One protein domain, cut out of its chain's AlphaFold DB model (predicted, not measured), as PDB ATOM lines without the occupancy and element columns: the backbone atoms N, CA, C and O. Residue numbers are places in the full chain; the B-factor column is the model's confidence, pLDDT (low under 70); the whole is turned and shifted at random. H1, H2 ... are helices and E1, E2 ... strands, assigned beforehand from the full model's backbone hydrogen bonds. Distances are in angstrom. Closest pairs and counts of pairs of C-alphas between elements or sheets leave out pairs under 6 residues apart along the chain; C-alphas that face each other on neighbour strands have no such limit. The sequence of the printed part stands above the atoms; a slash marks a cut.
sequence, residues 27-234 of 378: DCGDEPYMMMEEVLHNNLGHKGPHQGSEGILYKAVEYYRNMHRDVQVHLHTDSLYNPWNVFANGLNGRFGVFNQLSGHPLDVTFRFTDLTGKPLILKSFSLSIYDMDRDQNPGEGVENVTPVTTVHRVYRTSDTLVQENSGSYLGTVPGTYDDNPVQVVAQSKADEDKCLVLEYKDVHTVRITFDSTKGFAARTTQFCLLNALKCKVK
ATOM      1  N   ASP A  27      21.384  -0.317 -39.104       90.56
ATOM      2  CA  ASP A  27      21.471  -1.755 -39.305       90.56
ATOM      3  C   ASP A  27      20.224  -2.208 -40.065       90.56
ATOM      4  O   ASP A  27      19.135  -2.283 -39.500       90.56
ATOM      5  N   CYS A  28      20.394  -2.454 -41.361       90.94
ATOM      6  CA  CYS A  28      19.358  -2.960 -42.262       90.94
ATOM      7  C   CYS A  28      19.647  -4.412 -42.693       90.94
ATOM      8  O   CYS A  28      19.102  -4.889 -43.690       90.94
ATOM      9  N   GLY A  29      20.540  -5.117 -41.983       88.50
ATOM     10  CA  GLY A  29      21.030  -6.430 -42.395       88.50
ATOM     11  C   GLY A  29      21.731  -6.395 -43.760       88.50
ATOM     12  O   GLY A  29      22.613  -5.574 -44.003       88.50
ATOM     13  N   ASP A  30      21.335  -7.301 -44.656       87.94
ATOM     14  CA  ASP A  30      21.868  -7.417 -46.022       87.94
ATOM     15  C   ASP A  30      21.133  -6.537 -47.055       87.94
ATOM     16  O   ASP A  30      21.403  -6.641 -48.255       87.94
ATOM     17  N   GLU A  31      20.186  -5.694 -46.631       89.69
ATOM     18  CA  GLU A  31      19.409  -4.856 -47.547       89.69
ATOM     19  C   GLU A  31      20.146  -3.541 -47.864       89.69
ATOM     20  O   GLU A  31      20.581  -2.839 -46.945       89.69
ATOM     21  N   PRO A  32      20.304  -3.181 -49.154       93.31
ATOM     22  CA  PRO A  32      20.801  -1.864 -49.526       93.31
ATOM     23  C   PRO A  32      19.810  -0.777 -49.102       93.31
ATOM     24  O   PRO A  32      18.593  -0.957 -49.187       93.31
ATOM     25  N   TYR A  33      20.333   0.375 -48.698       94.44
ATOM     26  CA  TYR A  33      19.522   1.543 -48.372       94.44
ATOM     27  C   TYR A  33      20.212   2.834 -48.791       94.44
ATOM     28  O   TYR A  33      21.430   2.878 -48.941       94.44
ATOM     29  N   MET A  34      19.441   3.904 -48.956       95.50
ATOM     30  CA  MET A  34      19.965   5.238 -49.225       95.50
ATOM     31  C   MET A  34      19.602   6.204 -48.103       95.50
ATOM     32  O   MET A  34      18.469   6.248 -47.626       95.50
ATOM     33  N   MET A  35      20.573   7.024 -47.714       95.06
ATOM     34  CA  MET A  35      20.378   8.119 -46.773       95.06
ATOM     35  C   MET A  35      20.465   9.449 -47.515       95.06
ATOM     36  O   MET A  35      21.488   9.749 -48.123       95.06
ATOM     37  N   MET A  36      19.410  10.261 -47.437       95.75
ATOM     38  CA  MET A  36      19.431  11.623 -47.969       95.75
ATOM     39  C   MET A  36      20.269  12.542 -47.066       95.75
ATOM     40  O   MET A  36      20.211  12.460 -45.834       95.75
ATOM     41  N   GLU A  37      21.081  13.403 -47.675       95.75
ATOM     42  CA  GLU A  37      22.022  14.282 -46.971       95.75
ATOM     43  C   GLU A  37      21.737  15.762 -47.164       95.75
ATOM     44  O   GLU A  37      21.801  16.523 -46.202       95.75
ATOM     45  N   GLU A  38      21.438  16.167 -48.395       97.44
ATOM     46  CA  GLU A  38      21.358  17.577 -48.758       97.44
ATOM     47  C   GLU A  38      20.370  17.794 -49.905       97.44
ATOM     48  O   GLU A  38      20.249  16.953 -50.797       97.44
ATOM     49  N   VAL A  39      19.697  18.946 -49.902       98.31
ATOM     50  CA  VAL A  39      18.938  19.450 -51.052       98.31
ATOM     51  C   VAL A  39      19.869  20.315 -51.894       98.31
ATOM     52  O   VAL A  39      20.243  21.407 -51.481       98.31
ATOM     53  N   LEU A  40      20.225  19.842 -53.085       98.00
ATOM     54  CA  LEU A  40      21.054  20.587 -54.034       98.00
ATOM     55  C   LEU A  40      20.219  21.555 -54.880       98.00
ATOM     56  O   LEU A  40      20.703  22.605 -55.296       98.00
ATOM     57  N   HIS A  41      18.960  21.201 -55.149       98.38
ATOM     58  CA  HIS A  41      18.036  22.022 -55.930       98.38
ATOM     59  C   HIS A  41      16.590  21.798 -55.496       98.38
ATOM     60  O   HIS A  41      16.235  20.665 -55.192       98.38
ATOM     61  N   ASN A  42      15.755  22.840 -55.495       98.56
ATOM     62  CA  ASN A  42      14.323  22.731 -55.215       98.56
ATOM     63  C   ASN A  42      13.522  23.723 -56.069       98.56
ATOM     64  O   ASN A  42      13.425  24.914 -55.762       98.56
ATOM     65  N   ASN A  43      12.937  23.199 -57.138       98.50
ATOM     66  CA  ASN A  43      11.997  23.885 -58.011       98.50
ATOM     67  C   ASN A  43      10.902  22.919 -58.499       98.50
ATOM     68  O   ASN A  43      10.598  22.848 -59.693       98.50
ATOM     69  N   LEU A  44      10.349  22.125 -57.575       98.50
ATOM     70  CA  LEU A  44       9.307  21.138 -57.878       98.50
ATOM     71  C   LEU A  44       8.124  21.808 -58.593       98.50
ATOM     72  O   LEU A  44       7.657  22.869 -58.161       98.50
ATOM     73  N   GLY A  45       7.687  21.238 -59.717       98.12
ATOM     74  CA  GLY A  45       6.627  21.783 -60.567       98.12
ATOM     75  C   GLY A  45       6.843  23.231 -61.031       98.12
ATOM     76  O   GLY A  45       5.867  23.938 -61.277       98.12
ATOM     77  N   HIS A  46       8.095  23.704 -61.093       98.25
ATOM     78  CA  HIS A  46       8.474  25.099 -61.361       98.25
ATOM     79  C   HIS A  46       7.928  26.135 -60.363       98.25
ATOM     80  O   HIS A  46       7.737  27.304 -60.712       98.25
ATOM     81  N   LYS A  47       7.636  25.722 -59.126       97.75
ATOM     82  CA  LYS A  47       7.078  26.604 -58.087       97.75
ATOM     83  C   LYS A  47       8.010  26.821 -56.898       97.75
ATOM     84  O   LYS A  47       7.658  27.574 -55.995       97.75
ATOM     85  N   GLY A  48       9.165  26.159 -56.865       96.12
ATOM     86  CA  GLY A  48      10.071  26.224 -55.722       96.12
ATOM     87  C   GLY A  48      10.887  27.520 -55.651       96.12
ATOM     88  O   GLY A  48      10.800  28.380 -56.527       96.12
ATOM     89  N   PRO A  49      11.687  27.681 -54.585       96.62
ATOM     90  CA  PRO A  49      12.489  28.883 -54.366       96.62
ATOM     91  C   PRO A  49      13.654  29.038 -55.353       96.62
ATOM     92  O   PRO A  49      14.159  30.148 -55.532       96.62
ATOM     93  N   HIS A  50      14.120  27.949 -55.969       98.06
ATOM     94  CA  HIS A  50      15.175  28.016 -56.975       98.06
ATOM     95  C   HIS A  50      14.595  28.252 -58.371       98.06
ATOM     96  O   HIS A  50      13.510  27.794 -58.703       98.06
ATOM     97  N   GLN A  51      15.364  28.927 -59.223       97.38
ATOM     98  CA  GLN A  51      15.027  29.109 -60.636       97.38
ATOM     99  C   GLN A  51      15.630  27.984 -61.491       97.38
ATOM    100  O   GLN A  51      16.565  27.306 -61.069       97.38
ATOM    101  N   GLY A  52      15.144  27.818 -62.723       96.75
ATOM    102  CA  GLY A  52      15.718  26.883 -63.696       96.75
ATOM    103  C   GLY A  52      14.973  25.552 -63.778       96.75
ATOM    104  O   GLY A  52      13.743  25.543 -63.861       96.75
ATOM    105  N   SER A  53      15.719  24.442 -63.809       97.19
ATOM    106  CA  SER A  53      15.177  23.090 -64.020       97.19
ATOM    107  C   SER A  53      14.082  22.743 -63.014       97.19
ATOM    108  O   SER A  53      14.137  23.176 -61.867       97.19
ATOM    109  N   GLU A  54      13.093  21.968 -63.448       98.19
ATOM    110  CA  GLU A  54      12.045  21.433 -62.577       98.19
ATOM    111  C   GLU A  54      12.619  20.380 -61.619       98.19
ATOM    112  O   GLU A  54      13.577  19.682 -61.961       98.19
ATOM    113  N   GLY A  55      12.024  20.274 -60.430       98.38
ATOM    114  CA  GLY A  55      12.221  19.146 -59.522       98.38
ATOM    115  C   GLY A  55      13.002  19.474 -58.255       98.38
ATOM    116  O   GLY A  55      13.477  20.596 -58.051       98.38
ATOM    117  N   ILE A  56      13.136  18.473 -57.388       98.75
ATOM    118  CA  ILE A  56      14.019  18.504 -56.220       98.75
ATOM    119  C   ILE A  56      15.180  17.550 -56.472       98.75
ATOM    120  O   ILE A  56      14.973  16.373 -56.765       98.75
ATOM    121  N   LEU A  57      16.403  18.054 -56.350       98.62
ATOM    122  CA  LEU A  57      17.613  17.251 -56.429       98.62
ATOM    123  C   LEU A  57      18.170  17.057 -55.028       98.62
ATOM    124  O   LEU A  57      18.577  18.025 -54.383       98.62
ATOM    125  N   TYR A  58      18.246  15.808 -54.594       98.56
ATOM    126  CA  TYR A  58      18.883  15.424 -53.346       98.56
ATOM    127  C   TYR A  58      20.253  14.807 -53.609       98.56
ATOM    128  O   TYR A  58      20.421  13.992 -54.523       98.56
ATOM    129  N   LYS A  59      21.219  15.138 -52.752       98.12
ATOM    130  CA  LYS A  59      22.408  14.313 -52.546       98.12
ATOM    131  C   LYS A  59      22.068  13.222 -51.534       98.12
ATOM    132  O   LYS A  59      21.534  13.517 -50.463       98.12
ATOM    133  N   ALA A  60      22.397  11.981 -51.860       97.62
ATOM    134  CA  ALA A  60      22.234  10.830 -50.988       97.62
ATOM    135  C   ALA A  60      23.473   9.929 -51.025       97.62
ATOM    136  O   ALA A  60      24.302  10.023 -51.929       97.62
ATOM    137  N   VAL A  61      23.571   9.027 -50.052       96.31
ATOM    138  CA  VAL A  61      24.582   7.965 -50.013       96.31
ATOM    139  C   VAL A  61      23.864   6.625 -49.972       96.31
ATOM    140  O   VAL A  61      23.053   6.392 -49.075       96.31
ATOM    141  N   GLU A  62      24.142   5.754 -50.940       95.50
ATOM    142  CA  GLU A  62      23.721   4.353 -50.893       95.50
ATOM    143  C   GLU A  62      24.714   3.560 -50.056       95.50
ATOM    144  O   GLU A  62      25.916   3.625 -50.304       95.50
ATOM    145  N   TYR A  63      24.200   2.788 -49.108       93.25
ATOM    146  CA  TYR A  63      24.932   1.829 -48.300       93.25
ATOM    147  C   TYR A  63      24.513   0.420 -48.698       93.25
ATOM    148  O   TYR A  63      23.329   0.088 -48.717       93.25
ATOM    149  N   TYR A  64      25.496  -0.425 -48.994       88.06
ATOM    150  CA  TYR A  64      25.284  -1.842 -49.244       88.06
ATOM    151  C   TYR A  64      26.492  -2.644 -48.769       88.06
ATOM    152  O   TYR A  64      27.566  -2.605 -49.380       88.06
ATOM    153  N   ARG A  65      26.313  -3.402 -47.679       81.81
ATOM    154  CA  ARG A  65      27.408  -4.098 -46.983       81.81
ATOM    155  C   ARG A  65      28.528  -3.097 -46.651       81.81
ATOM    156  O   ARG A  65      28.249  -2.036 -46.110       81.81
ATOM    157  N   ASN A  66      29.768  -3.396 -47.033       79.75
ATOM    158  CA  ASN A  66      30.935  -2.541 -46.787       79.75
ATOM    159  C   ASN A  66      31.181  -1.516 -47.911       79.75
ATOM    160  O   ASN A  66      32.272  -0.952 -48.002       79.75
ATOM    161  N   MET A  67      30.220  -1.328 -48.820       83.56
ATOM    162  CA  MET A  67      30.313  -0.351 -49.902       83.56
ATOM    163  C   MET A  67      29.353   0.800 -49.649       83.56
ATOM    164  O   MET A  67      28.193   0.590 -49.296       83.56
ATOM    165  N   HIS A  68      29.838   2.009 -49.910       91.44
ATOM    166  CA  HIS A  68      29.004   3.190 -50.021       91.44
ATOM    167  C   HIS A  68      29.338   3.949 -51.301       91.44
ATOM    168  O   HIS A  68      30.485   3.940 -51.759       91.44
ATOM    169  N   ARG A  69      28.332   4.588 -51.895       94.19
ATOM    170  CA  ARG A  69      28.521   5.474 -53.045       94.19
ATOM    171  C   ARG A  69      27.560   6.647 -52.991       94.19
ATOM    172  O   ARG A  69      26.419   6.497 -52.558       94.19
ATOM    173  N   ASP A  70      28.025   7.786 -53.484       96.75
ATOM    174  CA  ASP A  70      27.177   8.953 -53.674       96.75
ATOM    175  C   ASP A  70      26.155   8.686 -54.786       96.75
ATOM    176  O   ASP A  70      26.486   8.168 -55.859       96.75
ATOM    177  N   VAL A  71      24.912   9.073 -54.524       97.88
ATOM    178  CA  VAL A  71      23.775   8.970 -55.435       97.88
ATOM    179  C   VAL A  71      23.081  10.323 -55.492       97.88
ATOM    180  O   VAL A  71      22.907  11.003 -54.483       97.88
ATOM    181  N   GLN A  72      22.660  10.717 -56.684       98.56
ATOM    182  CA  GLN A  72      21.730  11.819 -56.868       98.56
ATOM    183  C   GLN A  72      20.318  11.262 -57.022       98.56
ATOM    184  O   GLN A  72      20.068  10.410 -57.878       98.56
ATOM    185  N   VAL A  73      19.404  11.756 -56.192       98.69
ATOM    186  CA  VAL A  73      17.980  11.423 -56.263       98.69
ATOM    187  C   VAL A  73      17.252  12.636 -56.813       98.69
ATOM    188  O   VAL A  73      17.238  13.695 -56.193       98.69
ATOM    189  N   HIS A  74      16.656  12.479 -57.985       98.62
ATOM    190  CA  HIS A  74      15.868  13.511 -58.642       98.62
ATOM    191  C   HIS A  74      14.393  13.192 -58.435       98.62
ATOM    192  O   HIS A  74      13.954  12.100 -58.790       98.62
ATOM    193  N   LEU A  75      13.645  14.126 -57.863       98.62
ATOM    194  CA  LEU A  75      12.195  14.061 -57.729       98.62
ATOM    195  C   LEU A  75      11.573  15.075 -58.690       98.62
ATOM    196  O   LEU A  75      11.768  16.277 -58.518       98.62
ATOM    197  N   HIS A  76      10.824  14.584 -59.666       98.38
ATOM    198  CA  HIS A  76      10.132  15.386 -60.674       98.38
ATOM    199  C   HIS A  76       8.628  15.170 -60.591       98.38
ATOM    200  O   HIS A  76       8.191  14.098 -60.173       98.38
ATOM    201  N   THR A  77       7.844  16.150 -61.028       97.88
ATOM    202  CA  THR A  77       6.391  15.983 -61.176       97.88
ATOM    203  C   THR A  77       6.030  15.674 -62.623       97.88
ATOM    204  O   THR A  77       6.405  16.425 -63.523       97.88
ATOM    205  N   ASP A  78       5.250  14.619 -62.843       96.56
ATOM    206  CA  ASP A  78       4.667  14.279 -64.148       96.56
ATOM    207  C   ASP A  78       3.284  14.938 -64.350       96.56
ATOM    208  O   ASP A  78       2.748  14.931 -65.460       96.56
ATOM    209  N   SER A  79       2.699  15.504 -63.288       97.38
ATOM    210  CA  SER A  79       1.398  16.182 -63.291       97.38
ATOM    211  C   SER A  79       1.486  17.617 -62.746       97.38
ATOM    212  O   SER A  79       2.556  18.115 -62.387       97.38
ATOM    213  N   LEU A  80       0.352  18.328 -62.713       97.25
ATOM    214  CA  LEU A  80       0.285  19.684 -62.169       97.25
ATOM    215  C   LEU A  80       0.499  19.676 -60.649       97.25
ATOM    216  O   LEU A  80      -0.358  19.227 -59.890       97.25
ATOM    217  N   TYR A  81       1.590  20.292 -60.205       97.75
ATOM    218  CA  TYR A  81       1.880  20.468 -58.789       97.75
ATOM    219  C   TYR A  81       1.156  21.674 -58.178       97.75
ATOM    220  O   TYR A  81       1.378  22.822 -58.581       97.75
ATOM    221  N   ASN A  82       0.318  21.415 -57.170       97.25
ATOM    222  CA  ASN A  82      -0.436  22.419 -56.417       97.25
ATOM    223  C   ASN A  82       0.079  22.486 -54.965       97.25
ATOM    224  O   ASN A  82      -0.490  21.840 -54.089       97.25
ATOM    225  N   PRO A  83       1.176  23.217 -54.690       96.69
ATOM    226  CA  PRO A  83       1.734  23.334 -53.346       96.69
ATOM    227  C   PRO A  83       0.869  24.207 -52.440       96.69
ATOM    228  O   PRO A  83       0.352  25.235 -52.881       96.69
ATOM    229  N   TRP A  84       0.819  23.874 -51.149       96.00
ATOM    230  CA  TRP A  84       0.356  24.818 -50.128       96.00
ATOM    231  C   TRP A  84       1.487  25.759 -49.691       96.00
ATOM    232  O   TRP A  84       1.306  26.971 -49.600       96.00
ATOM    233  N   ASN A  85       2.683  25.214 -49.459       96.75
ATOM    234  CA  ASN A  85       3.883  25.955 -49.095       96.75
ATOM    235  C   ASN A  85       5.137  25.321 -49.715       96.75
ATOM    236  O   ASN A  85       5.658  24.318 -49.233       96.75
ATOM    237  N   VAL A  86       5.681  25.969 -50.740       97.25
ATOM    238  CA  VAL A  86       6.871  25.495 -51.468       97.25
ATOM    239  C   VAL A  86       8.157  25.518 -50.637       97.25
ATOM    240  O   VAL A  86       9.100  24.798 -50.954       97.25
ATOM    241  N   PHE A  87       8.205  26.310 -49.560       97.00
ATOM    242  CA  PHE A  87       9.351  26.348 -48.647       97.00
ATOM    243  C   PHE A  87       9.382  25.157 -47.681       97.00
ATOM    244  O   PHE A  87      10.394  24.954 -47.019       97.00
ATOM    245  N   ALA A  88       8.300  24.374 -47.601       96.50
ATOM    246  CA  ALA A  88       8.258  23.129 -46.835       96.50
ATOM    247  C   ALA A  88       8.807  21.919 -47.620       96.50
ATOM    248  O   ALA A  88       8.950  20.834 -47.062       96.50
ATOM    249  N   ASN A  89       9.128  22.095 -48.904       98.19
ATOM    250  CA  ASN A  89       9.761  21.067 -49.725       98.19
ATOM    251  C   ASN A  89      11.256  20.936 -49.411       98.19
ATOM    252  O   ASN A  89      11.932  21.928 -49.134       98.19
ATOM    253  N   GLY A  90      11.802  19.733 -49.583       98.06
ATOM    254  CA  GLY A  90      13.224  19.455 -49.415       98.06
ATOM    255  C   GLY A  90      13.459  18.404 -48.342       98.06
ATOM    256  O   GLY A  90      12.964  17.289 -48.464       98.06
ATOM    257  N   LEU A  91      14.246  18.740 -47.316       97.12
ATOM    258  CA  LEU A  91      14.558  17.823 -46.222       97.12
ATOM    259  C   LEU A  91      13.975  18.303 -44.892       97.12
ATOM    260  O   LEU A  91      14.162  19.457 -44.509       97.12
ATOM    261  N   ASN A  92      13.363  17.381 -44.151       94.19
ATOM    262  CA  ASN A  92      13.105  17.517 -42.719       94.19
ATOM    263  C   ASN A  92      13.936  16.455 -41.990       94.19
ATOM    264  O   ASN A  92      13.635  15.262 -42.043       94.19
ATOM    265  N   GLY A  93      15.053  16.862 -41.384       91.94
ATOM    266  CA  GLY A  93      16.056  15.918 -40.895       91.94
ATOM    267  C   GLY A  93      16.635  15.080 -42.040       91.94
ATOM    268  O   GLY A  93      17.321  15.606 -42.913       91.94
ATOM    269  N   ARG A  94      16.372  13.768 -42.025       92.69
ATOM    270  CA  ARG A  94      16.790  12.818 -43.077       92.69
ATOM    271  C   ARG A  94      15.639  12.382 -43.991       92.69
ATOM    272  O   ARG A  94      15.863  11.566 -44.884       92.69
ATOM    273  N   PHE A  95      14.436  12.910 -43.772       97.25
ATOM    274  CA  PHE A  95      13.284  12.679 -44.633       97.25
ATOM    275  C   PHE A  95      13.314  13.610 -45.829       97.25
ATOM    276  O   PHE A  95      13.558  14.803 -45.669       97.25
ATOM    277  N   GLY A  96      12.994  13.067 -46.995       98.06
ATOM    278  CA  GLY A  96      12.564  13.834 -48.148       98.06
ATOM    279  C   GLY A  96      11.122  14.252 -47.926       98.06
ATOM    280  O   GLY A  96      10.328  13.495 -47.364       98.06
ATOM    281  N   VAL A  97      10.807  15.481 -48.312       97.38
ATOM    282  CA  VAL A  97       9.512  16.084 -48.029       97.38
ATOM    283  C   VAL A  97       9.055  16.901 -49.222       97.38
ATOM    284  O   VAL A  97       9.824  17.674 -49.798       97.38
ATOM    285  N   PHE A  98       7.785  16.758 -49.575       97.50
ATOM    286  CA  PHE A  98       7.102  17.721 -50.426       97.50
ATOM    287  C   PHE A  98       5.711  18.008 -49.873       97.50
ATOM    288  O   PHE A  98       5.081  17.175 -49.222       97.50
ATOM    289  N   ASN A  99       5.253  19.228 -50.109       97.00
ATOM    290  CA  ASN A  99       4.036  19.766 -49.545       97.00
ATOM    291  C   ASN A  99       3.025  20.066 -50.655       97.00
ATOM    292  O   ASN A  99       3.358  20.708 -51.647       97.00
ATOM    293  N   GLN A 100       1.788  19.623 -50.498       95.50
ATOM    294  CA  GLN A 100       0.731  19.776 -51.493       95.50
ATOM    295  C   GLN A 100      -0.586  20.219 -50.856       95.50
ATOM    296  O   GLN A 100      -0.800  20.088 -49.653       95.50
ATOM    297  N   LEU A 101      -1.465  20.790 -51.671       95.44
ATOM    298  CA  LEU A 101      -2.840  21.093 -51.301       95.44
ATOM    299  C   LEU A 101      -3.672  19.801 -51.326       95.44
ATOM    300  O   LEU A 101      -3.593  19.043 -52.292       95.44
ATOM    301  N   SER A 102      -4.489  19.570 -50.294       95.50
ATOM    302  CA  SER A 102      -5.382  18.404 -50.243       95.50
ATOM    303  C   SER A 102      -6.343  18.355 -51.438       95.50
ATOM    304  O   SER A 102      -6.835  19.395 -51.880       95.50
ATOM    305  N   GLY A 103      -6.680  17.161 -51.935       96.44
ATOM    306  CA  GLY A 103      -7.599  16.998 -53.073       96.44
ATOM    307  C   GLY A 103      -6.969  17.177 -54.456       96.44
ATOM    308  O   GLY A 103      -7.705  17.255 -55.443       96.44
ATOM    309  N   HIS A 104      -5.642  17.287 -54.543       96.31
ATOM    310  CA  HIS A 104      -4.914  17.439 -55.800       96.31
ATOM    311  C   HIS A 104      -3.885  16.314 -55.965       96.31
ATOM    312  O   HIS A 104      -2.806  16.411 -55.382       96.31
ATOM    313  N   PRO A 105      -4.178  15.292 -56.791       96.69
ATOM    314  CA  PRO A 105      -3.235  14.218 -57.063       96.69
ATOM    315  C   PRO A 105      -1.946  14.741 -57.706       96.69
ATOM    316  O   PRO A 105      -1.974  15.567 -58.627       96.69
ATOM    317  N   LEU A 106      -0.821  14.202 -57.259       97.94
ATOM    318  CA  LEU A 106       0.512  14.505 -57.741       97.94
ATOM    319  C   LEU A 106       1.202  13.228 -58.219       97.94
ATOM    320  O   LEU A 106       1.571  12.365 -57.424       97.94
ATOM    321  N   ASP A 107       1.433  13.143 -59.523       98.56
ATOM    322  CA  ASP A 107       2.262  12.097 -60.103       98.56
ATOM    323  C   ASP A 107       3.717  12.532 -59.986       98.56
ATOM    324  O   ASP A 107       4.102  13.586 -60.501       98.56
ATOM    325  N   VAL A 108       4.532  11.724 -59.313       98.50
ATOM    326  CA  VAL A 108       5.959  11.987 -59.149       98.50
ATOM    327  C   VAL A 108       6.811  10.874 -59.728       98.50
ATOM    328  O   VAL A 108       6.493   9.685 -59.638       98.50
ATOM    329  N   THR A 109       7.953  11.282 -60.267       98.81
ATOM    330  CA  THR A 109       9.000  10.402 -60.759       98.81
ATOM    331  C   THR A 109      10.260  10.596 -59.923       98.81
ATOM    332  O   THR A 109      10.876  11.661 -59.943       98.81
ATOM    333  N   PHE A 110      10.685   9.538 -59.237       98.75
ATOM    334  CA  PHE A 110      12.023   9.418 -58.668       98.75
ATOM    335  C   PHE A 110      12.973   8.896 -59.740       98.75
ATOM    336  O   PHE A 110      12.697   7.870 -60.360       98.75
ATOM    337  N   ARG A 111      14.113   9.552 -59.945       98.62
ATOM    338  CA  ARG A 111      15.195   9.084 -60.817       98.62
ATOM    339  C   ARG A 111      16.514   9.074 -60.055       98.62
ATOM    340  O   ARG A 111      16.853  10.039 -59.377       98.62
ATOM    341  N   PHE A 112      17.277   8.003 -60.224       98.56
ATOM    342  CA  PHE A 112      18.557   7.795 -59.557       98.56
ATOM    343  C   PHE A 112      19.700   7.937 -60.560       98.56
ATOM    344  O   PHE A 112      19.686   7.312 -61.627       98.56
ATOM    345  N   THR A 113      20.692   8.763 -60.235       98.50
ATOM    346  CA  THR A 113      21.889   8.947 -61.063       98.50
ATOM    347  C   THR A 113      23.164   8.917 -60.236       98.50
ATOM    348  O   THR A 113      23.148   9.131 -59.026       98.50
ATOM    349  N   ASP A 114      24.290   8.668 -60.901       96.88
ATOM    350  CA  ASP A 114      25.596   8.988 -60.332       96.88
ATOM    351  C   ASP A 114      25.837  10.514 -60.326       96.88
ATOM    352  O   ASP A 114      25.021  11.299 -60.820       96.88
ATOM    353  N   LEU A 115      26.982  10.942 -59.787       95.38
ATOM    354  CA  LEU A 115      27.371  12.358 -59.732       95.38
ATOM    355  C   LEU A 115      27.625  12.994 -61.111       95.38
ATOM    356  O   LEU A 115      27.700  14.215 -61.215       95.38
ATOM    357  N   THR A 116      27.770  12.186 -62.164       95.50
ATOM    358  CA  THR A 116      27.928  12.652 -63.551       95.50
ATOM    359  C   THR A 116      26.589  12.787 -64.281       95.50
ATOM    360  O   THR A 116      26.561  13.206 -65.437       95.50
ATOM    361  N   GLY A 117      25.478  12.437 -63.622       95.50
ATOM    362  CA  GLY A 117      24.130  12.461 -64.186       95.50
ATOM    363  C   GLY A 117      23.762  11.211 -64.995       95.50
ATOM    364  O   GLY A 117      22.698  11.178 -65.622       95.50
ATOM    365  N   LYS A 118      24.599  10.164 -64.998       97.69
ATOM    366  CA  LYS A 118      24.268   8.905 -65.684       97.69
ATOM    367  C   LYS A 118      23.262   8.100 -64.859       97.69
ATOM    368  O   LYS A 118      23.412   8.045 -63.638       97.69
ATOM    369  N   PRO A 119      22.261   7.455 -65.489       98.12
ATOM    370  CA  PRO A 119      21.313   6.601 -64.780       98.12
ATOM    371  C   PRO A 119      22.017   5.536 -63.939       98.12
ATOM    372  O   PRO A 119      22.900   4.829 -64.428       98.12
ATOM    373  N   LEU A 120      21.596   5.415 -62.685       97.00
ATOM    374  CA  LEU A 120      22.113   4.446 -61.733       97.00
ATOM    375  C   LEU A 120      21.046   3.381 -61.484       97.00
ATOM    376  O   LEU A 120      20.045   3.650 -60.826       97.00
ATOM    377  N   ILE A 121      21.250   2.173 -62.014       96.88
ATOM    378  CA  ILE A 121      20.357   1.044 -61.725       96.88
ATOM    379  C   ILE A 121      20.644   0.563 -60.302       96.88
ATOM    380  O   ILE A 121      21.752   0.107 -59.991       96.88
ATOM    381  N   LEU A 122      19.642   0.683 -59.440       95.19
ATOM    382  CA  LEU A 122      19.678   0.208 -58.067       95.19
ATOM    383  C   LEU A 122      19.226  -1.249 -58.035       95.19
ATOM    384  O   LEU A 122      18.163  -1.586 -58.552       95.19
ATOM    385  N   LYS A 123      20.032  -2.118 -57.414       94.50
ATOM    386  CA  LYS A 123      19.703  -3.548 -57.284       94.50
ATOM    387  C   LYS A 123      18.451  -3.757 -56.439       94.50
ATOM    388  O   LYS A 123      17.596  -4.563 -56.781       94.50
ATOM    389  N   SER A 124      18.368  -3.036 -55.326       95.75
ATOM    390  CA  SER A 124      17.165  -2.914 -54.513       95.75
ATOM    391  C   SER A 124      17.213  -1.595 -53.752       95.75
ATOM    392  O   SER A 124      18.302  -1.091 -53.474       95.75
ATOM    393  N   PHE A 125      16.055  -1.050 -53.414       96.56
ATOM    394  CA  PHE A 125      15.893  -0.080 -52.335       96.56
ATOM    395  C   PHE A 125      14.436  -0.110 -51.863       96.56
ATOM    396  O   PHE A 125      13.553  -0.634 -52.549       96.56
ATOM    397  N   SER A 126      14.171   0.462 -50.694       98.25
ATOM    398  CA  SER A 126      12.811   0.663 -50.194       98.25
ATOM    399  C   SER A 126      12.493   2.145 -50.111       98.25
ATOM    400  O   SER A 126      13.302   2.915 -49.605       98.25
ATOM    401  N   LEU A 127      11.321   2.536 -50.598       98.62
ATOM    402  CA  LEU A 127      10.719   3.832 -50.321       98.62
ATOM    403  C   LEU A 127       9.751   3.651 -49.154       98.62
ATOM    404  O   LEU A 127       8.722   2.996 -49.311       98.62
ATOM    405  N   SER A 128      10.088   4.212 -47.998       98.62
ATOM    406  CA  SER A 128       9.168   4.275 -46.862       98.62
ATOM    407  C   SER A 128       8.464   5.617 -46.863       98.62
ATOM    408  O   SER A 128       9.123   6.653 -46.932       98.62
ATOM    409  N   ILE A 129       7.142   5.584 -46.793       98.44
ATOM    410  CA  ILE A 129       6.249   6.735 -46.748       98.44
ATOM    411  C   ILE A 129       5.585   6.701 -45.382       98.44
ATOM    412  O   ILE A 129       5.030   5.677 -44.982       98.44
ATOM    413  N   TYR A 130       5.709   7.803 -44.663       96.44
ATOM    414  CA  TYR A 130       5.276   7.911 -43.283       96.44
ATOM    415  C   TYR A 130       3.990   8.703 -43.149       96.44
ATOM    416  O   TYR A 130       3.638   9.467 -44.042       96.44
ATOM    417  N   ASP A 131       3.384   8.545 -41.974       93.12
ATOM    418  CA  ASP A 131       2.264   9.352 -41.497       93.12
ATOM    419  C   ASP A 131       1.036   9.285 -42.411       93.12
ATOM    420  O   ASP A 131       0.300  10.246 -42.573       93.12
ATOM    421  N   MET A 132       0.809   8.104 -42.998       96.31
ATOM    422  CA  MET A 132      -0.359   7.827 -43.827       96.31
ATOM    423  C   MET A 132      -1.631   7.924 -42.975       96.31
ATOM    424  O   MET A 132      -2.025   6.967 -42.297       96.31
ATOM    425  N   ASP A 133      -2.284   9.079 -43.020       95.06
ATOM    426  CA  ASP A 133      -3.411   9.416 -42.154       95.06
ATOM    427  C   ASP A 133      -4.555  10.127 -42.909       95.06
ATOM    428  O   ASP A 133      -4.709   9.999 -44.128       95.06
ATOM    429  N   ARG A 134      -5.436  10.805 -42.169       94.75
ATOM    430  CA  ARG A 134      -6.486  11.670 -42.713       94.75
ATOM    431  C   ARG A 134      -6.748  12.878 -41.819       94.75
ATOM    432  O   ARG A 134      -6.257  12.954 -40.693       94.75
ATOM    433  N   ASP A 135      -7.575  13.813 -42.287       92.62
ATOM    434  CA  ASP A 135      -8.061  14.909 -41.444       92.62
ATOM    435  C   ASP A 135      -8.971  14.357 -40.329       92.62
ATOM    436  O   ASP A 135      -9.483  13.230 -40.376       92.62
ATOM    437  N   GLN A 136      -9.211  15.187 -39.312       92.75
ATOM    438  CA  GLN A 136     -10.094  14.857 -38.188       92.75
ATOM    439  C   GLN A 136     -11.515  14.502 -38.659       92.75
ATOM    440  O   GLN A 136     -12.100  13.513 -38.201       92.75
ATOM    441  N   ASN A 137     -12.038  15.247 -39.637       92.50
ATOM    442  CA  ASN A 137     -13.330  14.966 -40.252       92.50
ATOM    443  C   ASN A 137     -13.270  13.673 -41.088       92.50
ATOM    444  O   ASN A 137     -12.390  13.525 -41.939       92.50
ATOM    445  N   PRO A 138     -14.204  12.723 -40.890       91.62
ATOM    446  CA  PRO A 138     -14.239  11.495 -41.678       91.62
ATOM    447  C   PRO A 138     -14.315  11.762 -43.187       91.62
ATOM    448  O   PRO A 138     -15.203  12.471 -43.653       91.62
ATOM    449  N   GLY A 139     -13.409  11.144 -43.948       92.25
ATOM    450  CA  GLY A 139     -13.375  11.222 -45.411       92.25
ATOM    451  C   GLY A 139     -12.648  12.438 -45.992       92.25
ATOM    452  O   GLY A 139     -12.471  12.490 -47.209       92.25
ATOM    453  N   GLU A 140     -12.187  13.375 -45.164       94.75
ATOM    454  CA  GLU A 140     -11.409  14.539 -45.601       94.75
ATOM    455  C   GLU A 140      -9.904  14.298 -45.450       94.75
ATOM    456  O   GLU A 140      -9.468  13.608 -44.526       94.75
ATOM    457  N   GLY A 141      -9.113  14.849 -46.375       94.94
ATOM    458  CA  GLY A 141      -7.651  14.789 -46.331       94.94
ATOM    459  C   GLY A 141      -7.065  13.375 -46.273       94.94
ATOM    460  O   GLY A 141      -5.948  13.217 -45.808       94.94
ATOM    461  N   VAL A 142      -7.807  12.345 -46.689       96.62
ATOM    462  CA  VAL A 142      -7.374  10.943 -46.591       96.62
ATOM    463  C   VAL A 142      -6.198  10.729 -47.521       96.62
ATOM    464  O   VAL A 142      -6.393  10.738 -48.733       96.62
ATOM    465  N   GLU A 143      -5.008  10.540 -46.962       96.88
ATOM    466  CA  GLU A 143      -3.787  10.341 -47.731       96.88
ATOM    467  C   GLU A 143      -3.825   9.016 -48.469       96.88
ATOM    468  O   GLU A 143      -4.246   7.995 -47.923       96.88
ATOM    469  N   ASN A 144      -3.388   9.043 -49.723       97.62
ATOM    470  CA  ASN A 144      -3.428   7.904 -50.616       97.62
ATOM    471  C   ASN A 144      -2.163   7.840 -51.477       97.62
ATOM    472  O   ASN A 144      -1.704   8.842 -52.024       97.62
ATOM    473  N   VAL A 145      -1.615   6.640 -51.624       98.50
ATOM    474  CA  VAL A 145      -0.425   6.362 -52.427       98.50
ATOM    475  C   VAL A 145      -0.742   5.253 -53.413       98.50
ATOM    476  O   VAL A 145      -1.091   4.139 -53.021       98.50
ATOM    477  N   THR A 146      -0.541   5.527 -54.696       98.62
ATOM    478  CA  THR A 146      -0.731   4.553 -55.773       98.62
ATOM    479  C   THR A 146       0.589   4.358 -56.516       98.62
ATOM    480  O   THR A 146       1.008   5.223 -57.291       98.62
ATOM    481  N   PRO A 147       1.291   3.232 -56.307       98.44
ATOM    482  CA  PRO A 147       2.492   2.922 -57.070       98.44
ATOM    483  C   PRO A 147       2.144   2.693 -58.547       98.44
ATOM    484  O   PRO A 147       1.296   1.865 -58.869       98.44
ATOM    485  N   VAL A 148       2.825   3.399 -59.452       98.19
ATOM    486  CA  VAL A 148       2.667   3.220 -60.908       98.19
ATOM    487  C   VAL A 148       3.734   2.270 -61.444       98.19
ATOM    488  O   VAL A 148       3.466   1.417 -62.288       98.19
ATOM    489  N   THR A 149       4.966   2.394 -60.948       98.19
ATOM    490  CA  THR A 149       6.019   1.407 -61.206       98.19
ATOM    491  C   THR A 149       5.750   0.135 -60.405       98.19
ATOM    492  O   THR A 149       5.437   0.207 -59.217       98.19
ATOM    493  N   THR A 150       5.930  -1.028 -61.041       97.81
ATOM    494  CA  THR A 150       5.767  -2.341 -60.405       97.81
ATOM    495  C   THR A 150       6.598  -2.447 -59.129       97.81
ATOM    496  O   THR A 150       7.826  -2.355 -59.158       97.81
ATOM    497  N   VAL A 151       5.912  -2.676 -58.013       98.31
ATOM    498  CA  VAL A 151       6.517  -2.882 -56.698       98.31
ATOM    499  C   VAL A 151       6.972  -4.337 -56.578       98.31
ATOM    500  O   VAL A 151       6.228  -5.256 -56.917       98.31
ATOM    501  N   HIS A 152       8.195  -4.565 -56.094       98.19
ATOM    502  CA  HIS A 152       8.697  -5.913 -55.829       98.19
ATOM    503  C   HIS A 152       8.042  -6.511 -54.580       98.19
ATOM    504  O   HIS A 152       7.619  -7.667 -54.607       98.19
ATOM    505  N   ARG A 153       7.970  -5.736 -53.489       97.94
ATOM    506  CA  ARG A 153       7.288  -6.109 -52.239       97.94
ATOM    507  C   ARG A 153       6.742  -4.890 -51.516       97.94
ATOM    508  O   ARG A 153       7.318  -3.811 -51.591       97.94
ATOM    509  N   VAL A 154       5.674  -5.106 -50.761       98.19
ATOM    510  CA  VAL A 154       5.075  -4.112 -49.866       98.19
ATOM    511  C   VAL A 154       5.270  -4.587 -48.429       98.19
ATOM    512  O   VAL A 154       4.996  -5.753 -48.138       98.19
ATOM    513  N   TYR A 155       5.727  -3.707 -47.538       98.00
ATOM    514  CA  TYR A 155       5.792  -3.976 -46.100       98.00
ATOM    515  C   TYR A 155       4.888  -3.022 -45.326       98.00
ATOM    516  O   TYR A 155       4.873  -1.817 -45.580       98.00
ATOM    517  N   ARG A 156       4.159  -3.607 -44.376       96.88
ATOM    518  CA  ARG A 156       3.293  -2.978 -43.375       96.88
ATOM    519  C   ARG A 156       3.286  -3.880 -42.135       96.88
ATOM    520  O   ARG A 156       3.553  -5.081 -42.264       96.88
ATOM    521  N   THR A 157       2.989  -3.339 -40.960       95.81
ATOM    522  CA  THR A 157       2.756  -4.151 -39.752       95.81
ATOM    523  C   THR A 157       1.439  -4.930 -39.843       95.81
ATOM    524  O   THR A 157       0.591  -4.647 -40.689       95.81
ATOM    525  N   SER A 158       1.253  -5.932 -38.974       93.50
ATOM    526  CA  SER A 158      -0.008  -6.689 -38.902       93.50
ATOM    527  C   SER A 158      -1.197  -5.822 -38.494       93.50
ATOM    528  O   SER A 158      -2.298  -6.036 -38.992       93.50
ATOM    529  N   ASP A 159      -0.958  -4.834 -37.629       94.31
ATOM    530  CA  ASP A 159      -1.984  -3.914 -37.126       94.31
ATOM    531  C   ASP A 159      -1.895  -2.550 -37.824       94.31
ATOM    532  O   ASP A 159      -2.237  -1.518 -37.251       94.31
ATOM    533  N   THR A 160      -1.390  -2.542 -39.060       96.88
ATOM    534  CA  THR A 160      -1.230  -1.323 -39.847       96.88
ATOM    535  C   THR A 160      -2.544  -0.556 -39.973       96.88
ATOM    536  O   THR A 160      -3.619  -1.123 -40.182       96.88
ATOM    537  N   LEU A 161      -2.432   0.765 -39.910       96.94
ATOM    538  CA  LEU A 161      -3.505   1.721 -40.154       96.94
ATOM    539  C   LEU A 161      -3.515   2.198 -41.616       96.94
ATOM    540  O   LEU A 161      -4.252   3.126 -41.956       96.94
ATOM    541  N   VAL A 162      -2.742   1.532 -42.483       97.62
ATOM    542  CA  VAL A 162      -2.715   1.735 -43.933       97.62
ATOM    543  C   VAL A 162      -3.499   0.625 -44.628       97.62
ATOM    544  O   VAL A 162      -3.052  -0.525 -44.726       97.62
ATOM    545  N   GLN A 163      -4.670   0.970 -45.160       97.12
ATOM    546  CA  GLN A 163      -5.526   0.037 -45.886       97.12
ATOM    547  C   GLN A 163      -5.153  -0.009 -47.366       97.12
ATOM    548  O   GLN A 163      -4.808   0.998 -47.969       97.12
ATOM    549  N   GLU A 164      -5.250  -1.191 -47.967       97.00
ATOM    550  CA  GLU A 164      -5.073  -1.367 -49.406       97.00
ATOM    551  C   GLU A 164      -6.430  -1.454 -50.106       97.00
ATOM    552  O   GLU A 164      -7.319  -2.187 -49.665       97.00
ATOM    553  N   ASN A 165      -6.576  -0.727 -51.209       95.62
ATOM    554  CA  ASN A 165      -7.758  -0.728 -52.056       95.62
ATOM    555  C   ASN A 165      -7.348  -0.638 -53.532       95.62
ATOM    556  O   ASN A 165      -6.816   0.379 -53.975       95.62
ATOM    557  N   SER A 166      -7.576  -1.711 -54.296       93.31
ATOM    558  CA  SER A 166      -7.292  -1.773 -55.741       93.31
ATOM    559  C   SER A 166      -5.880  -1.299 -56.136       93.31
ATOM    560  O   SER A 166      -5.712  -0.605 -57.134       93.31
ATOM    561  N   GLY A 167      -4.861  -1.670 -55.353       93.56
ATOM    562  CA  GLY A 167      -3.461  -1.293 -55.597       93.56
ATOM    563  C   GLY A 167      -3.073   0.111 -55.118       93.56
ATOM    564  O   GLY A 167      -1.947   0.538 -55.349       93.56
ATOM    565  N   SER A 168      -3.984   0.818 -54.447       97.19
ATOM    566  CA  SER A 168      -3.704   2.067 -53.735       97.19
ATOM    567  C   SER A 168      -3.695   1.832 -52.226       97.19
ATOM    568  O   SER A 168      -4.388   0.940 -51.732       97.19
ATOM    569  N   TYR A 169      -2.918   2.624 -51.498       98.44
ATOM    570  CA  TYR A 169      -2.714   2.500 -50.059       98.44
ATOM    571  C   TYR A 169      -3.141   3.789 -49.373       98.44
ATOM    572  O   TYR A 169      -2.573   4.836 -49.668       98.44
ATOM    573  N   LEU A 170      -4.107   3.707 -48.462       97.44
ATOM    574  CA  LEU A 170      -4.719   4.869 -47.828       97.44
ATOM    575  C   LEU A 170      -4.608   4.852 -46.302       97.44
ATOM    576  O   LEU A 170      -4.727   3.797 -45.672       97.44
ATOM    577  N   GLY A 171      -4.430   6.033 -45.715       96.38
ATOM    578  CA  GLY A 171      -4.526   6.239 -44.273       96.38
ATOM    579  C   GLY A 171      -5.960   6.057 -43.772       96.38
ATOM    580  O   GLY A 171      -6.922   6.439 -44.438       96.38
ATOM    581  N   THR A 172      -6.139   5.455 -42.597       94.38
ATOM    582  CA  THR A 172      -7.487   5.168 -42.051       94.38
ATOM    583  C   THR A 172      -7.843   5.991 -40.814       94.38
ATOM    584  O   THR A 172      -9.026   6.209 -40.517       94.38
ATOM    585  N   VAL A 173      -6.836   6.497 -40.104       95.06
ATOM    586  CA  VAL A 173      -7.003   7.209 -38.833       95.06
ATOM    587  C   VAL A 173      -6.646   8.684 -38.966       95.06
ATOM    588  O   VAL A 173      -5.801   9.019 -39.791       95.06
ATOM    589  N   PRO A 174      -7.258   9.573 -38.167       93.94
ATOM    590  CA  PRO A 174      -6.777  10.941 -38.056       93.94
ATOM    591  C   PRO A 174      -5.336  10.975 -37.546       93.94
ATOM    592  O   PRO A 174      -4.991  10.201 -36.649       93.94
ATOM    593  N   GLY A 175      -4.524  11.889 -38.064       89.06
ATOM    594  CA  GLY A 175      -3.251  12.244 -37.439       89.06
ATOM    595  C   GLY A 175      -3.267  13.612 -36.786       89.06
ATOM    596  O   GLY A 175      -4.275  14.335 -36.779       89.06
ATOM    597  N   THR A 176      -2.143  13.933 -36.169       84.00
ATOM    598  CA  THR A 176      -1.876  15.195 -35.492       84.00
ATOM    599  C   THR A 176      -0.491  15.687 -35.903       84.00
ATOM    600  O   THR A 176       0.155  15.104 -36.754       84.00
ATOM    601  N   TYR A 177      -0.042  16.807 -35.348       82.81
ATOM    602  CA  TYR A 177       1.344  17.242 -35.544       82.81
ATOM    603  C   TYR A 177       2.321  16.522 -34.593       82.81
ATOM    604  O   TYR A 177       3.523  16.453 -34.843       82.81
ATOM    605  N   ASP A 178       1.814  16.029 -33.460       83.75
ATOM    606  CA  ASP A 178       2.635  15.497 -32.369       83.75
ATOM    607  C   ASP A 178       3.058  14.037 -32.600       83.75
ATOM    608  O   ASP A 178       3.969  13.550 -31.931       83.75
ATOM    609  N   ASP A 179       2.415  13.340 -33.538       82.94
ATOM    610  CA  ASP A 179       2.698  11.954 -33.918       82.94
ATOM    611  C   ASP A 179       3.534  11.825 -35.199       82.94
ATOM    612  O   ASP A 179       3.777  10.711 -35.663       82.94
ATOM    613  N   ASN A 180       4.047  12.941 -35.730       86.56
ATOM    614  CA  ASN A 180       4.970  12.916 -36.857       86.56
ATOM    615  C   ASN A 180       6.306  12.255 -36.471       86.56
ATOM    616  O   ASN A 180       6.900  12.574 -35.432       86.56
ATOM    617  N   PRO A 181       6.860  11.394 -37.339       87.69
ATOM    618  CA  PRO A 181       8.105  10.701 -37.054       87.69
ATOM    619  C   PRO A 181       9.289  11.674 -37.025       87.69
ATOM    620  O   PRO A 181       9.477  12.521 -37.902       87.69
ATOM    621  N   VAL A 182      10.161  11.497 -36.032       87.62
ATOM    622  CA  VAL A 182      11.380  12.309 -35.856       87.62
ATOM    623  C   VAL A 182      12.649  11.619 -36.373       87.62
ATOM    624  O   VAL A 182      13.704  12.249 -36.468       87.62
ATOM    625  N   GLN A 183      12.566  10.331 -36.725       88.12
ATOM    626  CA  GLN A 183      13.668   9.522 -37.255       88.12
ATOM    627  C   GLN A 183      13.202   8.667 -38.433       88.12
ATOM    628  O   GLN A 183      12.101   8.134 -38.425       88.12
ATOM    629  N   VAL A 184      14.082   8.479 -39.420       90.19
ATOM    630  CA  VAL A 184      13.796   7.728 -40.663       90.19
ATOM    631  C   VAL A 184      13.640   6.220 -40.489       90.19
ATOM    632  O   VAL A 184      13.365   5.526 -41.461       90.19
ATOM    633  N   VAL A 185      13.865   5.715 -39.280       92.19
ATOM    634  CA  VAL A 185      13.525   4.358 -38.865       92.19
ATOM    635  C   VAL A 185      12.356   4.487 -37.904       92.19
ATOM    636  O   VAL A 185      12.424   5.333 -37.015       92.19
ATOM    637  N   ALA A 186      11.311   3.676 -38.069       90.38
ATOM    638  CA  ALA A 186      10.149   3.731 -37.188       90.38
ATOM    639  C   ALA A 186      10.568   3.450 -35.731       90.38
ATOM    640  O   ALA A 186      11.281   2.481 -35.460       90.38
ATOM    641  N   GLN A 187      10.192   4.337 -34.804       88.00
ATOM    642  CA  GLN A 187      10.588   4.246 -33.390       88.00
ATOM    643  C   GLN A 187       9.408   3.997 -32.458       88.00
ATOM    644  O   GLN A 187       9.600   3.543 -31.328       88.00
ATOM    645  N   SER A 188       8.201   4.322 -32.914       91.62
ATOM    646  CA  SER A 188       6.961   4.129 -32.179       91.62
ATOM    647  C   SER A 188       6.020   3.189 -32.932       91.62
ATOM    648  O   SER A 188       6.102   3.046 -34.151       91.62
ATOM    649  N   LYS A 189       5.072   2.583 -32.210       92.81
ATOM    650  CA  LYS A 189       4.013   1.781 -32.836       92.81
ATOM    651  C   LYS A 189       3.156   2.618 -33.795       92.81
ATOM    652  O   LYS A 189       2.708   2.096 -34.805       92.81
ATOM    653  N   ALA A 190       2.969   3.908 -33.503       91.94
ATOM    654  CA  ALA A 190       2.256   4.820 -34.393       91.94
ATOM    655  C   ALA A 190       3.028   5.037 -35.705       91.94
ATOM    656  O   ALA A 190       2.427   4.930 -36.773       91.94
ATOM    657  N   ASP A 191       4.349   5.240 -35.628       92.38
ATOM    658  CA  ASP A 191       5.218   5.349 -36.808       92.38
ATOM    659  C   ASP A 191       5.102   4.082 -37.661       92.38
ATOM    660  O   ASP A 191       4.944   4.160 -38.874       92.38
ATOM    661  N   GLU A 192       5.181   2.910 -37.023       95.31
ATOM    662  CA  GLU A 192       5.123   1.618 -37.704       95.31
ATOM    663  C   GLU A 192       3.765   1.377 -38.372       95.31
ATOM    664  O   GLU A 192       3.704   0.978 -39.536       95.31
ATOM    665  N   ASP A 193       2.670   1.636 -37.656       96.56
ATOM    666  CA  ASP A 193       1.324   1.338 -38.134       96.56
ATOM    667  C   ASP A 193       0.876   2.275 -39.258       96.56
ATOM    668  O   ASP A 193       0.117   1.849 -40.133       96.56
ATOM    669  N   LYS A 194       1.380   3.513 -39.276       96.50
ATOM    670  CA  LYS A 194       1.129   4.515 -40.323       96.50
ATOM    671  C   LYS A 194       2.196   4.543 -41.426       96.50
ATOM    672  O   LYS A 194       2.175   5.436 -42.273       96.50
ATOM    673  N   CYS A 195       3.140   3.602 -41.436       97.56
ATOM    674  CA  CYS A 195       4.195   3.546 -42.444       97.56
ATOM    675  C   CYS A 195       3.859   2.545 -43.558       97.56
ATOM    676  O   CYS A 195       3.578   1.369 -43.320       97.56
ATOM    677  N   LEU A 196       3.983   3.000 -44.803       98.50
ATOM    678  CA  LEU A 196       3.950   2.170 -46.001       98.50
ATOM    679  C   LEU A 196       5.361   2.041 -46.565       98.50
ATOM    680  O   LEU A 196       5.983   3.043 -46.904       98.50
ATOM    681  N   VAL A 197       5.857   0.817 -46.738       98.69
ATOM    682  CA  VAL A 197       7.162   0.589 -47.374       98.69
ATOM    683  C   VAL A 197       6.991  -0.141 -48.698       98.69
ATOM    684  O   VAL A 197       6.422  -1.231 -48.748       98.69
ATOM    685  N   LEU A 198       7.538   0.435 -49.766       98.69
ATOM    686  CA  LEU A 198       7.517  -0.108 -51.121       98.69
ATOM    687  C   LEU A 198       8.943  -0.471 -51.549       98.69
ATOM    688  O   LEU A 198       9.799   0.403 -51.681       98.69
ATOM    689  N   GLU A 199       9.221  -1.756 -51.760       98.50
ATOM    690  CA  GLU A 199      10.511  -2.232 -52.266       98.50
ATOM    691  C   GLU A 199      10.504  -2.296 -53.791       98.50
ATOM    692  O   GLU A 199       9.602  -2.875 -54.400       98.50
ATOM    693  N   TYR A 200      11.563  -1.777 -54.405       98.50
ATOM    694  CA  TYR A 200      11.805  -1.833 -55.843       98.50
ATOM    695  C   TYR A 200      13.137  -2.517 -56.126       98.50
ATOM    696  O   TYR A 200      14.073  -2.395 -55.339       98.50
ATOM    697  N   LYS A 201      13.238  -3.215 -57.264       97.75
ATOM    698  CA  LYS A 201      14.457  -3.913 -57.699       97.75
ATOM    699  C   LYS A 201      14.772  -3.653 -59.154       97.75
ATOM    700  O   LYS A 201      13.861  -3.582 -59.970       97.75
ATOM    701  N   ASP A 202      16.064  -3.559 -59.446       97.25
ATOM    702  CA  ASP A 202      16.613  -3.405 -60.793       97.25
ATOM    703  C   ASP A 202      16.010  -2.214 -61.563       97.25
ATOM    704  O   ASP A 202      15.732  -2.285 -62.759       97.25
ATOM    705  N   VAL A 203      15.830  -1.086 -60.865       98.00
ATOM    706  CA  VAL A 203      15.279   0.158 -61.423       98.00
ATOM    707  C   VAL A 203      16.241   1.331 -61.244       98.00
ATOM    708  O   VAL A 203      16.983   1.410 -60.270       98.00
ATOM    709  N   HIS A 204      16.195   2.287 -62.171       97.81
ATOM    710  CA  HIS A 204      16.785   3.623 -61.997       97.81
ATOM    711  C   HIS A 204      15.713   4.722 -61.908       97.81
ATOM    712  O   HIS A 204      16.044   5.900 -61.765       97.81
ATOM    713  N   THR A 205      14.438   4.354 -62.061       98.44
ATOM    714  CA  THR A 205      13.297   5.267 -62.045       98.44
ATOM    715  C   THR A 205      12.086   4.589 -61.415       98.44
ATOM    716  O   THR A 205      11.817   3.425 -61.708       98.44
ATOM    717  N   VAL A 206      11.354   5.322 -60.579       98.62
ATOM    718  CA  VAL A 206      10.120   4.874 -59.923       98.62
ATOM    719  C   VAL A 206       9.066   5.970 -60.030       98.62
ATOM    720  O   VAL A 206       9.352   7.126 -59.734       98.62
ATOM    721  N   ARG A 207       7.857   5.600 -60.453       98.75
ATOM    722  CA  ARG A 207       6.700   6.484 -60.603       98.75
ATOM    723  C   ARG A 207       5.635   6.134 -59.576       98.75
ATOM    724  O   ARG A 207       5.317   4.952 -59.403       98.75
ATOM    725  N   ILE A 208       5.106   7.147 -58.903       98.62
ATOM    726  CA  ILE A 208       4.114   7.012 -57.832       98.62
ATOM    727  C   ILE A 208       3.155   8.191 -57.920       98.62
ATOM    728  O   ILE A 208       3.589   9.321 -58.125       98.62
ATOM    729  N   THR A 209       1.871   7.929 -57.731       98.50
ATOM    730  CA  THR A 209       0.869   8.970 -57.509       98.50
ATOM    731  C   THR A 209       0.675   9.142 -56.009       98.50
ATOM    732  O   THR A 209       0.352   8.180 -55.309       98.50
ATOM    733  N   PHE A 210       0.876  10.360 -55.519       98.25
ATOM    734  CA  PHE A 210       0.501  10.778 -54.174       98.25
ATOM    735  C   PHE A 210      -0.772  11.600 -54.264       98.25
ATOM    736  O   PHE A 210      -0.852  12.531 -55.056       98.25
ATOM    737  N   ASP A 211      -1.765  11.277 -53.456       96.44
ATOM    738  CA  ASP A 211      -3.059  11.940 -53.476       96.44
ATOM    739  C   ASP A 211      -3.591  12.107 -52.054       96.44
ATOM    740  O   ASP A 211      -3.096  11.519 -51.092       96.44
ATOM    741  N   SER A 212      -4.617  12.931 -51.919       96.75
ATOM    742  CA  SER A 212      -5.457  12.958 -50.736       96.75
ATOM    743  C   SER A 212      -6.876  13.328 -51.128       96.75
ATOM    744  O   SER A 212      -7.079  14.103 -52.064       96.75
ATOM    745  N   THR A 213      -7.881  12.842 -50.401       96.44
ATOM    746  CA  THR A 213      -9.228  13.397 -50.588       96.44
ATOM    747  C   THR A 213      -9.241  14.887 -50.242       96.44
ATOM    748  O   THR A 213      -8.364  15.410 -49.552       96.44
ATOM    749  N   LYS A 214     -10.252  15.609 -50.738       95.81
ATOM    750  CA  LYS A 214     -10.410  17.031 -50.423       95.81
ATOM    751  C   LYS A 214     -10.429  17.232 -48.902       95.81
ATOM    752  O   LYS A 214     -11.136  16.523 -48.194       95.81
ATOM    753  N   GLY A 215      -9.668  18.211 -48.433       90.19
ATOM    754  CA  GLY A 215      -9.535  18.569 -47.023       90.19
ATOM    755  C   GLY A 215      -9.214  20.053 -46.877       90.19
ATOM    756  O   GLY A 215      -9.056  20.764 -47.875       90.19
ATOM    757  N   PHE A 216      -9.143  20.534 -45.639       81.94
ATOM    758  CA  PHE A 216      -8.893  21.954 -45.349       81.94
ATOM    759  C   PHE A 216      -7.408  22.283 -45.159       81.94
ATOM    760  O   PHE A 216      -7.036  23.457 -45.169       81.94
ATOM    761  N   ALA A 217      -6.571  21.261 -44.976       83.00
ATOM    762  CA  ALA A 217      -5.168  21.407 -44.625       83.00
ATOM    763  C   ALA A 217      -4.217  21.138 -45.800       83.00
ATOM    764  O   ALA A 217      -4.569  20.540 -46.822       83.00
ATOM    765  N   ALA A 218      -2.976  21.587 -45.625       91.12
ATOM    766  CA  ALA A 218      -1.853  21.131 -46.426       91.12
ATOM    767  C   ALA A 218      -1.539  19.664 -46.112       91.12
ATOM    768  O   ALA A 218      -1.671  19.240 -44.966       91.12
ATOM    769  N   ARG A 219      -1.034  18.935 -47.105       92.62
ATOM    770  CA  ARG A 219      -0.543  17.565 -46.954       92.62
ATOM    771  C   ARG A 219       0.951  17.543 -47.184       92.62
ATOM    772  O   ARG A 219       1.434  18.040 -48.202       92.62
ATOM    773  N   THR A 220       1.685  17.037 -46.204       93.69
ATOM    774  CA  THR A 220       3.146  17.037 -46.215       93.69
ATOM    775  C   THR A 220       3.616  15.601 -46.216       93.69
ATOM    776  O   THR A 220       3.730  14.979 -45.171       93.69
ATOM    777  N   THR A 221       3.905  15.078 -47.401       95.94
ATOM    778  CA  THR A 221       4.388  13.709 -47.528       95.94
ATOM    779  C   THR A 221       5.834  13.640 -47.058       95.94
ATOM    780  O   THR A 221       6.708  14.289 -47.640       95.94
ATOM    781  N   GLN A 222       6.094  12.826 -46.036       96.38
ATOM    782  CA  GLN A 222       7.440  12.501 -45.573       96.38
ATOM    783  C   GLN A 222       7.844  11.110 -46.062       96.38
ATOM    784  O   GLN A 222       7.104  10.139 -45.904       96.38
ATOM    785  N   PHE A 223       9.042  10.997 -46.635       98.19
ATOM    786  CA  PHE A 223       9.562   9.720 -47.112       98.19
ATOM    787  C   PHE A 223      11.055   9.539 -46.828       98.19
ATOM    788  O   PHE A 223      11.812  10.500 -46.674       98.19
ATOM    789  N   CYS A 224      11.508   8.288 -46.795       97.88
ATOM    790  CA  CYS A 224      12.923   7.930 -46.764       97.88
ATOM    791  C   CYS A 224      13.217   6.761 -47.719       97.88
ATOM    792  O   CYS A 224      12.310   6.065 -48.172       97.88
ATOM    793  N   LEU A 225      14.495   6.564 -48.056       97.69
ATOM    794  CA  LEU A 225      14.942   5.569 -49.040       97.69
ATOM    795  C   LEU A 225      15.600   4.345 -48.377       97.69
ATOM    796  O   LEU A 225      16.598   3.803 -48.858       97.69
ATOM    797  N   LEU A 226      15.046   3.937 -47.238       96.25
ATOM    798  CA  LEU A 226      15.408   2.735 -46.490       96.25
ATOM    799  C   LEU A 226      14.137   1.992 -46.072       96.25
ATOM    800  O   LEU A 226      13.049   2.556 -46.157       96.25
ATOM    801  N   ASN A 227      14.251   0.740 -45.624       97.50
ATOM    802  CA  ASN A 227      13.108  -0.001 -45.091       97.50
ATOM    803  C   ASN A 227      12.873   0.367 -43.619       97.50
ATOM    804  O   ASN A 227      13.511  -0.187 -42.724       97.50
ATOM    805  N   ALA A 228      11.954   1.299 -43.377       96.75
ATOM    806  CA  ALA A 228      11.675   1.871 -42.062       96.75
ATOM    807  C   ALA A 228      11.261   0.847 -40.999       96.75
ATOM    808  O   ALA A 228      11.512   1.068 -39.817       96.75
ATOM    809  N   LEU A 229      10.640  -0.257 -41.428       96.44
ATOM    810  CA  LEU A 229      10.097  -1.306 -40.563       96.44
ATOM    811  C   LEU A 229      11.109  -2.422 -40.262       96.44
ATOM    812  O   LEU A 229      10.875  -3.256 -39.390       96.44
ATOM    813  N   LYS A 230      12.218  -2.482 -41.007       95.00
ATOM    814  CA  LYS A 230      13.268  -3.498 -40.826       95.00
ATOM    815  C   LYS A 230      14.561  -2.931 -40.277       95.00
ATOM    816  O   LYS A 230      15.213  -3.584 -39.463       95.00
ATOM    817  N   CYS A 231      14.953  -1.763 -40.774       93.81
ATOM    818  CA  CYS A 231      16.169  -1.109 -40.340       93.81
ATOM    819  C   CYS A 231      16.065  -0.734 -38.862       93.81
ATOM    820  O   CYS A 231      14.981  -0.508 -38.335       93.81
ATOM    821  N   LYS A 232      17.206  -0.652 -38.186       91.94
ATOM    822  CA  LYS A 232      17.319  -0.162 -36.812       91.94
ATOM    823  C   LYS A 232      18.410   0.885 -36.742       91.94
ATOM    824  O   LYS A 232      19.402   0.805 -37.465       91.94
ATOM    825  N   VAL A 233      18.254   1.863 -35.857       88.44
ATOM    826  CA  VAL A 233      19.374   2.741 -35.498       88.44
ATOM    827  C   VAL A 233      20.463   1.852 -34.913       88.44
ATOM    828  O   VAL A 233      20.193   1.083 -33.986       88.44
ATOM    829  N   LYS A 234      21.682   1.910 -35.461       84.31
ATOM    830  CA  LYS A 234      22.795   1.224 -34.808       84.31
ATOM    831  C   LYS A 234      22.955   1.858 -33.437       84.31
ATOM    832  O   LYS A 234      23.020   3.085 -33.377       84.31
TER     833      LYS A 234
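This is residues 27 to 234 of the 378 residues of the protein "Hypothetical protein" of Symbiodinium sp. CCMP2592 (UniProt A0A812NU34). Two strongly twisted sheets are partly face to face, as a sandwich; the larger is curled, and its edges E1 and E10 come close to strands of the smaller. Short H1 lies on neither sheet, near the ends of E7 and E10, after a long unnamed stretch. The 208 printed residues have 14 named strands and one named helix, H1, between E11 and E12; both sheets are antiparallel, in the orders E1 E2 E3 E6 E13 E8 E11 E10 and E4 E5 E14 E7 E12 E9. The class is mostly strand, though under half of the residues, 103 of 208, are in named elements. The whole is compact, with a radius of gyration of the C-alphas of 15.9 A and spans of 47 by 41 by 31 A.

E1, residues 33 to 43, bends by 71 degrees at residue 38, and E2, residues 55 to 64, by 52 degrees at residue 59. They form a hairpin, with N 35 and O 61 2.9 A apart. With E3, residues 67 to 77, they make a meander, each strand the antiparallel neighbour of the one before; N 58 and O 73 are 2.8 A apart. E6, residues 106 to 113, follows in the sheet, with N 74 and O 111 at 2.8 A, then E13, residues 205 to 212, with N 108 and O 208 at 2.8 A. Beyond are E8, residues 143 to 147, E11, residues 168 to 171, and edge strand E10, residues 162 to 165. In the other sheet, E4, residues 90 to 92, and E5, residues 95 to 101, form a hairpin. E14, residues 218 to 224, is E5's neighbour, with N 96 and O 223 at 2.8 A. E7, residues 122 to 130, E12, residues 196 to 203, and edge strand E9, residues 153 to 155, follow; N 127 and O 198 are 2.8 A apart. Between the sheets, the closest C-alphas of E1 and E4, Val 39 and Gly 90, are 5.9 A apart. E5 and E13 are near each other. H1, residues 189 to 193, has its O to N i+4 pair within hydrogen-bond range; its closest C-alpha pair with E7 is Asp 191 and Tyr 130, 7.0 A.

E1 begins at C-alpha 33 (19.522, 1.543, -48.372) and is 25.5 A long; E2 is 26.8 A, E3 31.1 A, E13 23.2 A, E6 22.3 A and E7 22.0 A. E14 ends at C-alpha 224 (12.923, 7.930, -46.764).

The C-alphas farthest apart, of Asn 66 and Asn 137, are 48.0 A apart. The links E1 to E2, E3 to E4, E7 to E8 and E11 to H1 are long. The printed part has no cut, and no printed residue is under 70 in pLDDT.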